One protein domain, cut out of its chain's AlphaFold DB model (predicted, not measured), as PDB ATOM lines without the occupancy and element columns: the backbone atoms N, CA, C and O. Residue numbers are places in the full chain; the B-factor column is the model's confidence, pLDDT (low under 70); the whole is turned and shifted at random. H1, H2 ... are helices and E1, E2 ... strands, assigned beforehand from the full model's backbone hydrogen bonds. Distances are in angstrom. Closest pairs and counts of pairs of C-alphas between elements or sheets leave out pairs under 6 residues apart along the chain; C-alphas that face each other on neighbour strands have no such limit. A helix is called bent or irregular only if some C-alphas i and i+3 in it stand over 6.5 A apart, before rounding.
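This is residues 137 to 194 of the 197 residues of the protein "Ribosomal protein" of Rhipicephalus appendiculatus (UniProt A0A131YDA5). The main picture is a long, strongly twisted hairpin of two bent strands, E1 and E2, with the short strand E3 side by side with the first half of E2, and one helix, H1, toward the end of the domain away from the E1 to E2 turn. The three strands make one small sheet in the order E1, E2, E3, all antiparallel, and a meander, each strand the antiparallel neighbour of the one before; H1 is not on this sheet. The printed part has 58 residues, with one named helix and three named strands in the order H1, E1, E2, E3, and its class is mixed, helices and strands. It is only just compact, close to loose, with a radius of gyration of the C-alphas of 11.9 A, and elongated, spanning 37 by 24 by 14 A.

Start with H1, residues 139 to 149, where every O i to N i+4 pair is within hydrogen-bond range. It is not on the sheet, with 3 pairs of C-alphas within 10 A. A tight link of 5 residues leads to E1, residues 155 to 164, an edge strand that bends by 76 degrees at residue 161. Two residues later comes E2, residues 167 to 176, the inner strand, which bends by 82 degrees at residue 173 and is apart from H1. E1 and E2 are a hairpin, antiparallel at 157 degrees; look at N 157 and O 174, 2.8 A, and N 171 and O 159, 2.8 A. The C-alphas of Gly 158 and Leu 172 face each other at 4.0 A. E3, residues 189 to 193, is the other edge strand and is apart from H1. It forms a hairpin with E2, antiparallel at 131 degrees, with N 190 and O 170 at 2.8 A and facing C-alphas 171 and 189 at 4.5 A. Between E2 and E3, residues 181 to 182 pair antiparallel with residues 174 to 175 of E2.

Find C-alpha 139 at (34.983, 99.417, 108.852); from there H1 runs 15.3 A to C-alpha 149. E1 begins at C-alpha 155, (41.209, 92.165, 89.803), and covers 22.8 A; E2 covers 22.6 A from C-alpha 167 to C-alpha 176. E3 ends at C-alpha 193, (34.720, 107.178, 82.722), 13.2 A from C-alpha 189.

The two C-alphas farthest apart are those of Val 137 and Glu 165, at 37.5 A. The printed part has no cut. Its one long link is E2 to E3, residues 177 to 188, with no named element. The mean pLDDT of the printed part is 81.8; look for values under 70 at residues 176 to 180 and at residue 194 of this model.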
ATOM      1  N   VAL A 137      36.695  93.861 113.203       81.25
ATOM      2  CA  VAL A 137      37.557  94.965 112.768       81.25
ATOM      3  C   VAL A 137      36.688  96.137 112.296       81.25
ATOM      4  O   VAL A 137      35.838  95.959 111.412       81.25
ATOM      5  N   PRO A 138      36.902  97.360 112.822       86.44
ATOM      6  CA  PRO A 138      36.154  98.536 112.399       86.44
ATOM      7  C   PRO A 138      36.210  98.759 110.882       86.44
ATOM      8  O   PRO A 138      37.252  98.591 110.247       86.44
ATOM      9  N   ALA A 139      35.094  99.200 110.297       84.81
ATOM     10  CA  ALA A 139      34.983  99.417 108.852       84.81
ATOM     11  C   ALA A 139      36.006 100.437 108.308       84.81
ATOM     12  O   ALA A 139      36.440 100.325 107.164       84.81
ATOM     13  N   SER A 140      36.410 101.424 109.114       87.19
ATOM     14  CA  SER A 140      37.439 102.406 108.748       87.19
ATOM     15  C   SER A 140      38.809 101.765 108.529       87.19
ATOM     16  O   SER A 140      39.463 102.055 107.529       87.19
ATOM     17  N   GLU A 141      39.213 100.861 109.422       85.44
ATOM     18  CA  GLU A 141      40.488 100.143 109.331       85.44
ATOM     19  C   GLU A 141      40.473  99.170 108.152       85.44
ATOM     20  O   GLU A 141      41.414  99.147 107.364       85.44
ATOM     21  N   ARG A 142      39.364  98.445 107.948       85.44
ATOM     22  CA  ARG A 142      39.211  97.551 106.788       85.44
ATOM     23  C   ARG A 142      39.285  98.304 105.458       85.44
ATOM     24  O   ARG A 142      39.957  97.849 104.539       85.44
ATOM     25  N   LYS A 143      38.669  99.492 105.357       87.75
ATOM     26  CA  LYS A 143      38.782 100.357 104.165       87.75
ATOM     27  C   LYS A 143      40.215 100.798 103.913       87.75
ATOM     28  O   LYS A 143      40.689 100.696 102.787       87.75
ATOM     29  N   LYS A 144      40.892 101.293 104.951       87.38
ATOM     30  CA  LYS A 144      42.294 101.706 104.860       87.38
ATOM     31  C   LYS A 144      43.157 100.545 104.362       87.38
ATOM     32  O   LYS A 144      43.864 100.693 103.371       87.38
ATOM     33  N   HIS A 145      42.997  99.380 104.979       82.94
ATOM     34  CA  HIS A 145      43.733  98.177 104.627       82.94
ATOM     35  C   HIS A 145      43.462  97.718 103.184       82.94
ATOM     36  O   HIS A 145      44.385  97.303 102.481       82.94
ATOM     37  N   PHE A 146      42.211  97.793 102.724       85.31
ATOM     38  CA  PHE A 146      41.849  97.492 101.339       85.31
ATOM     39  C   PHE A 146      42.627  98.381 100.356       85.31
ATOM     40  O   PHE A 146      43.274  97.864  99.448       85.31
ATOM     41  N   PHE A 147      42.634  99.701 100.567       87.31
ATOM     42  CA  PHE A 147      43.335 100.630  99.673       87.31
ATOM     43  C   PHE A 147      44.864 100.525  99.747       87.31
ATOM     44  O   PHE A 147      45.526 100.790  98.751       87.31
ATOM     45  N   GLU A 148      45.426 100.127 100.890       87.31
ATOM     46  CA  GLU A 148      46.865  99.857 101.025       87.31
ATOM     47  C   GLU A 148      47.295  98.589 100.271       87.31
ATOM     48  O   GLU A 148      48.422  98.509  99.783       87.31
ATOM     49  N   CYS A 149      46.403  97.600 100.157       79.31
ATOM     50  CA  CYS A 149      46.676  96.355  99.436       79.31
ATOM     51  C   CYS A 149      46.431  96.455  97.931       79.31
ATOM     52  O   CYS A 149      47.091  95.743  97.180       79.31
ATOM     53  N   LEU A 150      45.486  97.296  97.506       84.38
ATOM     54  CA  LEU A 150      45.057  97.395  96.116       84.38
ATOM     55  C   LEU A 150      46.150  98.008  95.228       84.38
ATOM     56  O   LEU A 150      46.540  99.166  95.395       84.38
ATOM     57  N   LYS A 151      46.606  97.249  94.231       84.88
ATOM     58  CA  LYS A 151      47.611  97.660  93.246       84.88
ATOM     59  C   LYS A 151      47.018  97.700  91.840       84.88
ATOM     60  O   LYS A 151      46.009  97.077  91.522       84.88
ATOM     61  N   LYS A 152      47.666  98.464  90.954       84.38
ATOM     62  CA  LYS A 152      47.321  98.448  89.525       84.38
ATOM     63  C   LYS A 152      47.596  97.054  88.963       84.38
ATOM     64  O   LYS A 152      48.718  96.573  89.085       84.38
ATOM     65  N   GLY A 153      46.598  96.467  88.309       81.69
ATOM     66  CA  GLY A 153      46.665  95.107  87.767       81.69
ATOM     67  C   GLY A 153      45.920  94.070  88.610       81.69
ATOM     68  O   GLY A 153      45.644  92.992  88.094       81.69
ATOM     69  N   ASP A 154      45.537  94.402  89.847       82.62
ATOM     70  CA  ASP A 154      44.688  93.536  90.668       82.62
ATOM     71  C   ASP A 154      43.261  93.485  90.102       82.62
ATOM     72  O   ASP A 154      42.752  94.478  89.566       82.62
ATOM     73  N   THR A 155      42.597  92.336  90.241       84.31
ATOM     74  CA  THR A 155      41.209  92.165  89.803       84.31
ATOM     75  C   THR A 155      40.254  92.395  90.974       84.31
ATOM     76  O   THR A 155      40.451  91.942  92.101       84.31
ATOM     77  N   VAL A 156      39.194  93.160  90.721       86.19
ATOM     78  CA  VAL A 156      38.161  93.452  91.717       86.19
ATOM     79  C   VAL A 156      36.801  93.071  91.168       86.19
ATOM     80  O   VAL A 156      36.482  93.333  90.009       86.19
ATOM     81  N   ILE A 157      35.987  92.461  92.020       87.62
ATOM     82  CA  ILE A 157      34.627  92.052  91.699       87.62
ATOM     83  C   ILE A 157      33.683  93.082  92.309       87.62
ATOM     84  O   ILE A 157      33.777  93.424  93.491       87.62
ATOM     85  N   GLY A 158      32.751  93.580  91.505       88.69
ATOM     86  CA  GLY A 158      31.791  94.581  91.940       88.69
ATOM     87  C   GLY A 158      30.444  94.458  91.244       88.69
ATOM     88  O   GLY A 158      30.322  93.892  90.160       88.69
ATOM     89  N   GLN A 159      29.420  95.011  91.884       89.94
ATOM     90  CA  GLN A 159      28.065  95.092  91.368       89.94
ATOM     91  C   GLN A 159      27.823  96.466  90.739       89.94
ATOM     92  O   GLN A 159      28.001  97.503  91.385       89.94
ATOM     93  N   VAL A 160      27.354  96.486  89.490       91.19
ATOM     94  CA  VAL A 160      26.929  97.728  88.831       91.19
ATOM     95  C   VAL A 160      25.775  98.340  89.624       91.19
ATOM     96  O   VAL A 160      24.697  97.767  89.736       91.19
ATOM     97  N   SER A 161      26.031  99.509  90.198       86.88
ATOM     98  CA  SER A 161      25.109 100.258  91.055       86.88
ATOM     99  C   SER A 161      24.388 101.377  90.310       86.88
ATOM    100  O   SER A 161      23.398 101.909  90.803       86.88
ATOM    101  N   GLY A 162      24.878 101.760  89.130       86.12
ATOM    102  CA  GLY A 162      24.246 102.776  88.299       86.12
ATOM    103  C   GLY A 162      24.943 102.942  86.955       86.12
ATOM    104  O   GLY A 162      26.125 102.634  86.813       86.12
ATOM    105  N   LYS A 163      24.203 103.452  85.972       86.31
ATOM    106  CA  LYS A 163      24.703 103.787  84.637       86.31
ATOM    107  C   LYS A 163      24.510 105.280  84.397       86.31
ATOM    108  O   LYS A 163      23.445 105.811  84.701       86.31
ATOM    109  N   GLN A 164      25.526 105.934  83.852       82.69
ATOM    110  CA  GLN A 164      25.478 107.321  83.394       82.69
ATOM    111  C   GLN A 164      25.826 107.402  81.905       82.69
ATOM    112  O   GLN A 164      26.219 106.410  81.288       82.69
ATOM    113  N   GLU A 165      25.638 108.584  81.321       81.44
ATOM    114  CA  GLU A 165      25.873 108.846  79.896       81.44
ATOM    115  C   GLU A 165      27.328 108.565  79.483       81.44
ATOM    116  O   GLU A 165      27.579 108.069  78.388       81.44
ATOM    117  N   ASN A 166      28.278 108.788  80.392       77.94
ATOM    118  CA  ASN A 166      29.709 108.600  80.174       77.94
ATOM    119  C   ASN A 166      30.335 107.452  80.983       77.94
ATOM    120  O   ASN A 166      31.558 107.340  80.988       77.94
ATOM    121  N   GLY A 167      29.557 106.590  81.649       83.69
ATOM    122  CA  GLY A 167      30.182 105.620  82.546       83.69
ATOM    123  C   GLY A 167      29.273 104.719  83.369       83.69
ATOM    124  O   GLY A 167      28.043 104.759  83.285       83.69
ATOM    125  N   LEU A 168      29.916 103.903  84.202       87.44
ATOM    126  CA  LEU A 168      29.279 102.986  85.146       87.44
ATOM    127  C   LEU A 168      29.743 103.295  86.569       87.44
ATOM    128  O   LEU A 168      30.920 103.560  86.811       87.44
ATOM    129  N   PHE A 169      28.811 103.205  87.513       88.75
ATOM    130  CA  PHE A 169      29.102 103.168  88.942       88.75
ATOM    131  C   PHE A 169      29.069 101.726  89.399       88.75
ATOM    132  O   PHE A 169      28.073 101.031  89.192       88.75
ATOM    133  N   VAL A 170      30.130 101.294  90.062       89.62
ATOM    134  CA  VAL A 170      30.282  99.927  90.553       89.62
ATOM    135  C   VAL A 170      30.518  99.974  92.057       89.62
ATOM    136  O   VAL A 170      31.374 100.720  92.522       89.62
ATOM    137  N   THR A 171      29.765  99.188  92.824       90.06
ATOM    138  CA  THR A 171      30.046  98.944  94.244       90.06
ATOM    139  C   THR A 171      30.888  97.683  94.350       90.06
ATOM    140  O   THR A 171      30.485  96.634  93.855       90.06
ATOM    141  N   LEU A 172      32.063  97.781  94.962       89.25
ATOM    142  CA  LEU A 172      32.985  96.657  95.101       89.25
ATOM    143  C   LEU A 172      32.482  95.673  96.166       89.25
ATOM    144  O   LEU A 172      31.998  96.086  97.218       89.25
ATOM    145  N   VAL A 173      32.602  94.378  95.874       85.06
ATOM    146  CA  VAL A 173      32.119  93.268  96.713       85.06
ATOM    147  C   VAL A 173      33.294  92.484  97.295       85.06
ATOM    148  O   VAL A 173      33.333  92.226  98.499       85.06
ATOM    149  N   CYS A 174      34.278  92.146  96.462       78.56
ATOM    150  CA  CYS A 174      35.489  91.439  96.871       78.56
ATOM    151  C   CYS A 174      36.658  91.719  95.914       78.56
ATOM    152  O   CYS A 174      36.473  92.235  94.810       78.56
ATOM    153  N   MET A 175      37.870  91.395  96.360       79.75
ATOM    154  CA  MET A 175      39.064  91.344  95.509       79.75
ATOM    155  C   MET A 175      39.333  89.898  95.113       79.75
ATOM    156  O   MET A 175      39.281  89.017  95.975       79.75
ATOM    157  N   ASP A 176      39.631  89.679  93.837       65.19
ATOM    158  CA  ASP A 176      40.020  88.379  93.303       65.19
ATOM    159  C   ASP A 176      41.395  88.511  92.637       65.19
ATOM    160  O   ASP A 176      41.624  89.407  91.831       65.19
ATOM    161  N   GLY A 177      42.348  87.671  93.027       57.25
ATOM    162  CA  GLY A 177      43.769  87.871  92.726       57.25
ATOM    163  C   GLY A 177      44.505  88.633  93.836       57.25
ATOM    164  O   GLY A 177      44.198  89.778  94.158       57.25
ATOM    165  N   GLY A 178      45.489  87.967  94.443       62.94
ATOM    166  CA  GLY A 178      46.201  88.458  95.624       62.94
ATOM    167  C   GLY A 178      45.542  88.013  96.934       62.94
ATOM    168  O   GLY A 178      45.072  86.882  97.050       62.94
ATOM    169  N   LEU A 179      45.532  88.885  97.949       62.62
ATOM    170  CA  LEU A 179      44.933  88.561  99.247       62.62
ATOM    171  C   LEU A 179      43.401  88.607  99.155       62.62
ATOM    172  O   LEU A 179      42.830  89.681  98.973       62.62
ATOM    173  N   ARG A 180      42.733  87.456  99.305       69.19
ATOM    174  CA  ARG A 180      41.263  87.381  99.316       69.19
ATOM    175  C   ARG A 180      40.706  88.210 100.473       69.19
ATOM    176  O   ARG A 180      41.119  88.027 101.618       69.19
ATOM    177  N   ARG A 181      39.768  89.109 100.169       73.81
ATOM    178  CA  ARG A 181      39.106  89.991 101.142       73.81
ATOM    179  C   ARG A 181      37.633  90.159 100.838       73.81
ATOM    180  O   ARG A 181      37.233  90.245  99.674       73.81
ATOM    181  N   GLU A 182      36.848  90.268 101.897       73.38
ATOM    182  CA  GLU A 182      35.415  90.519 101.828       73.38
ATOM    183  C   GLU A 182      35.137  91.974 102.221       73.38
ATOM    184  O   GLU A 182      35.436  92.398 103.336       73.38
ATOM    185  N   ILE A 183      34.593  92.756 101.283       81.75
ATOM    186  CA  ILE A 183      34.402  94.207 101.452       81.75
ATOM    187  C   ILE A 183      32.984  94.670 101.105       81.75
ATOM    188  O   ILE A 183      32.742  95.872 100.966       81.75
ATOM    189  N   HIS A 184      32.047  93.731 100.958       79.31
ATOM    190  CA  HIS A 184      30.677  94.011 100.528       79.31
ATOM    191  C   HIS A 184      29.976  95.031 101.444       79.31
ATOM    192  O   HIS A 184      29.201  95.868 100.982       79.31
ATOM    193  N   ASP A 185      30.289  95.009 102.739       81.75
ATOM    194  CA  ASP A 185      29.716  95.886 103.756       81.75
ATOM    195  C   ASP A 185      30.388  97.270 103.815       81.75
ATOM    196  O   ASP A 185      29.863  98.205 104.422       81.75
ATOM    197  N   LEU A 186      31.536  97.443 103.150       82.38
ATOM    198  CA  LEU A 186      32.278  98.703 103.145       82.38
ATOM    199  C   LEU A 186      31.690  99.738 102.171       82.38
ATOM    200  O   LEU A 186      32.049 100.918 102.258       82.38
ATOM    201  N   ALA A 187      30.777  99.334 101.279       82.88
ATOM    202  CA  ALA A 187      30.112 100.201 100.300       82.88
ATOM    203  C   ALA A 187      31.099 101.074  99.494       82.88
ATOM    204  O   ALA A 187      30.877 102.271  99.282       82.88
ATOM    205  N   ILE A 188      32.228 100.485  99.087       85.12
ATOM    206  CA  ILE A 188      33.262 101.163  98.299       85.12
ATOM    207  C   ILE A 188      32.764 101.297  96.859       85.12
ATOM    208  O   ILE A 188      32.358 100.308  96.255       85.12
ATOM    209  N   LYS A 189      32.797 102.514  96.307       85.81
ATOM    210  CA  LYS A 189      32.303 102.811  94.956       85.81
ATOM    211  C   LYS A 189      33.447 103.198  94.026       85.81
ATOM    212  O   LYS A 189      34.263 104.044  94.379       85.81
ATOM    213  N   GLY A 190      33.463 102.604  92.839       83.44
ATOM    214  CA  GLY A 190      34.315 102.976  91.714       83.44
ATOM    215  C   GLY A 190      33.484 103.541  90.563       83.44
ATOM    216  O   GLY A 190      32.317 103.177  90.396       83.44
ATOM    217  N   GLY A 191      34.082 104.441  89.785       79.88
ATOM    218  CA  GLY A 191      33.508 104.967  88.549       79.88
ATOM    219  C   GLY A 191      34.432 104.669  87.375       79.88
ATOM    220  O   GLY A 191      35.632 104.924  87.466       79.88
ATOM    221  N   GLU A 192      33.877 104.138  86.290       74.00
ATOM    222  CA  GLU A 192      34.557 104.074  84.994       74.00
ATOM    223  C   GLU A 192      34.086 105.261  84.149       74.00
ATOM    224  O   GLU A 192      32.882 105.421  83.960       74.00
ATOM    225  N   ASP A 193      35.016 106.087  83.659       73.44
ATOM    226  CA  ASP A 193      34.720 107.178  82.722       73.44
ATOM    227  C   ASP A 193      35.228 106.804  81.325       73.44
ATOM    228  O   ASP A 193      36.430 106.636  81.099       73.44
ATOM    229  N   SER A 194      34.298 106.681  80.381       64.50
ATOM    230  CA  SER A 194      34.558 106.236  79.010       64.50
ATOM    231  C   SER A 194      35.354 107.247  78.173       64.50
ATOM    232  O   SER A 194      35.824 106.894  77.093       64.50
TER     233      SER A 194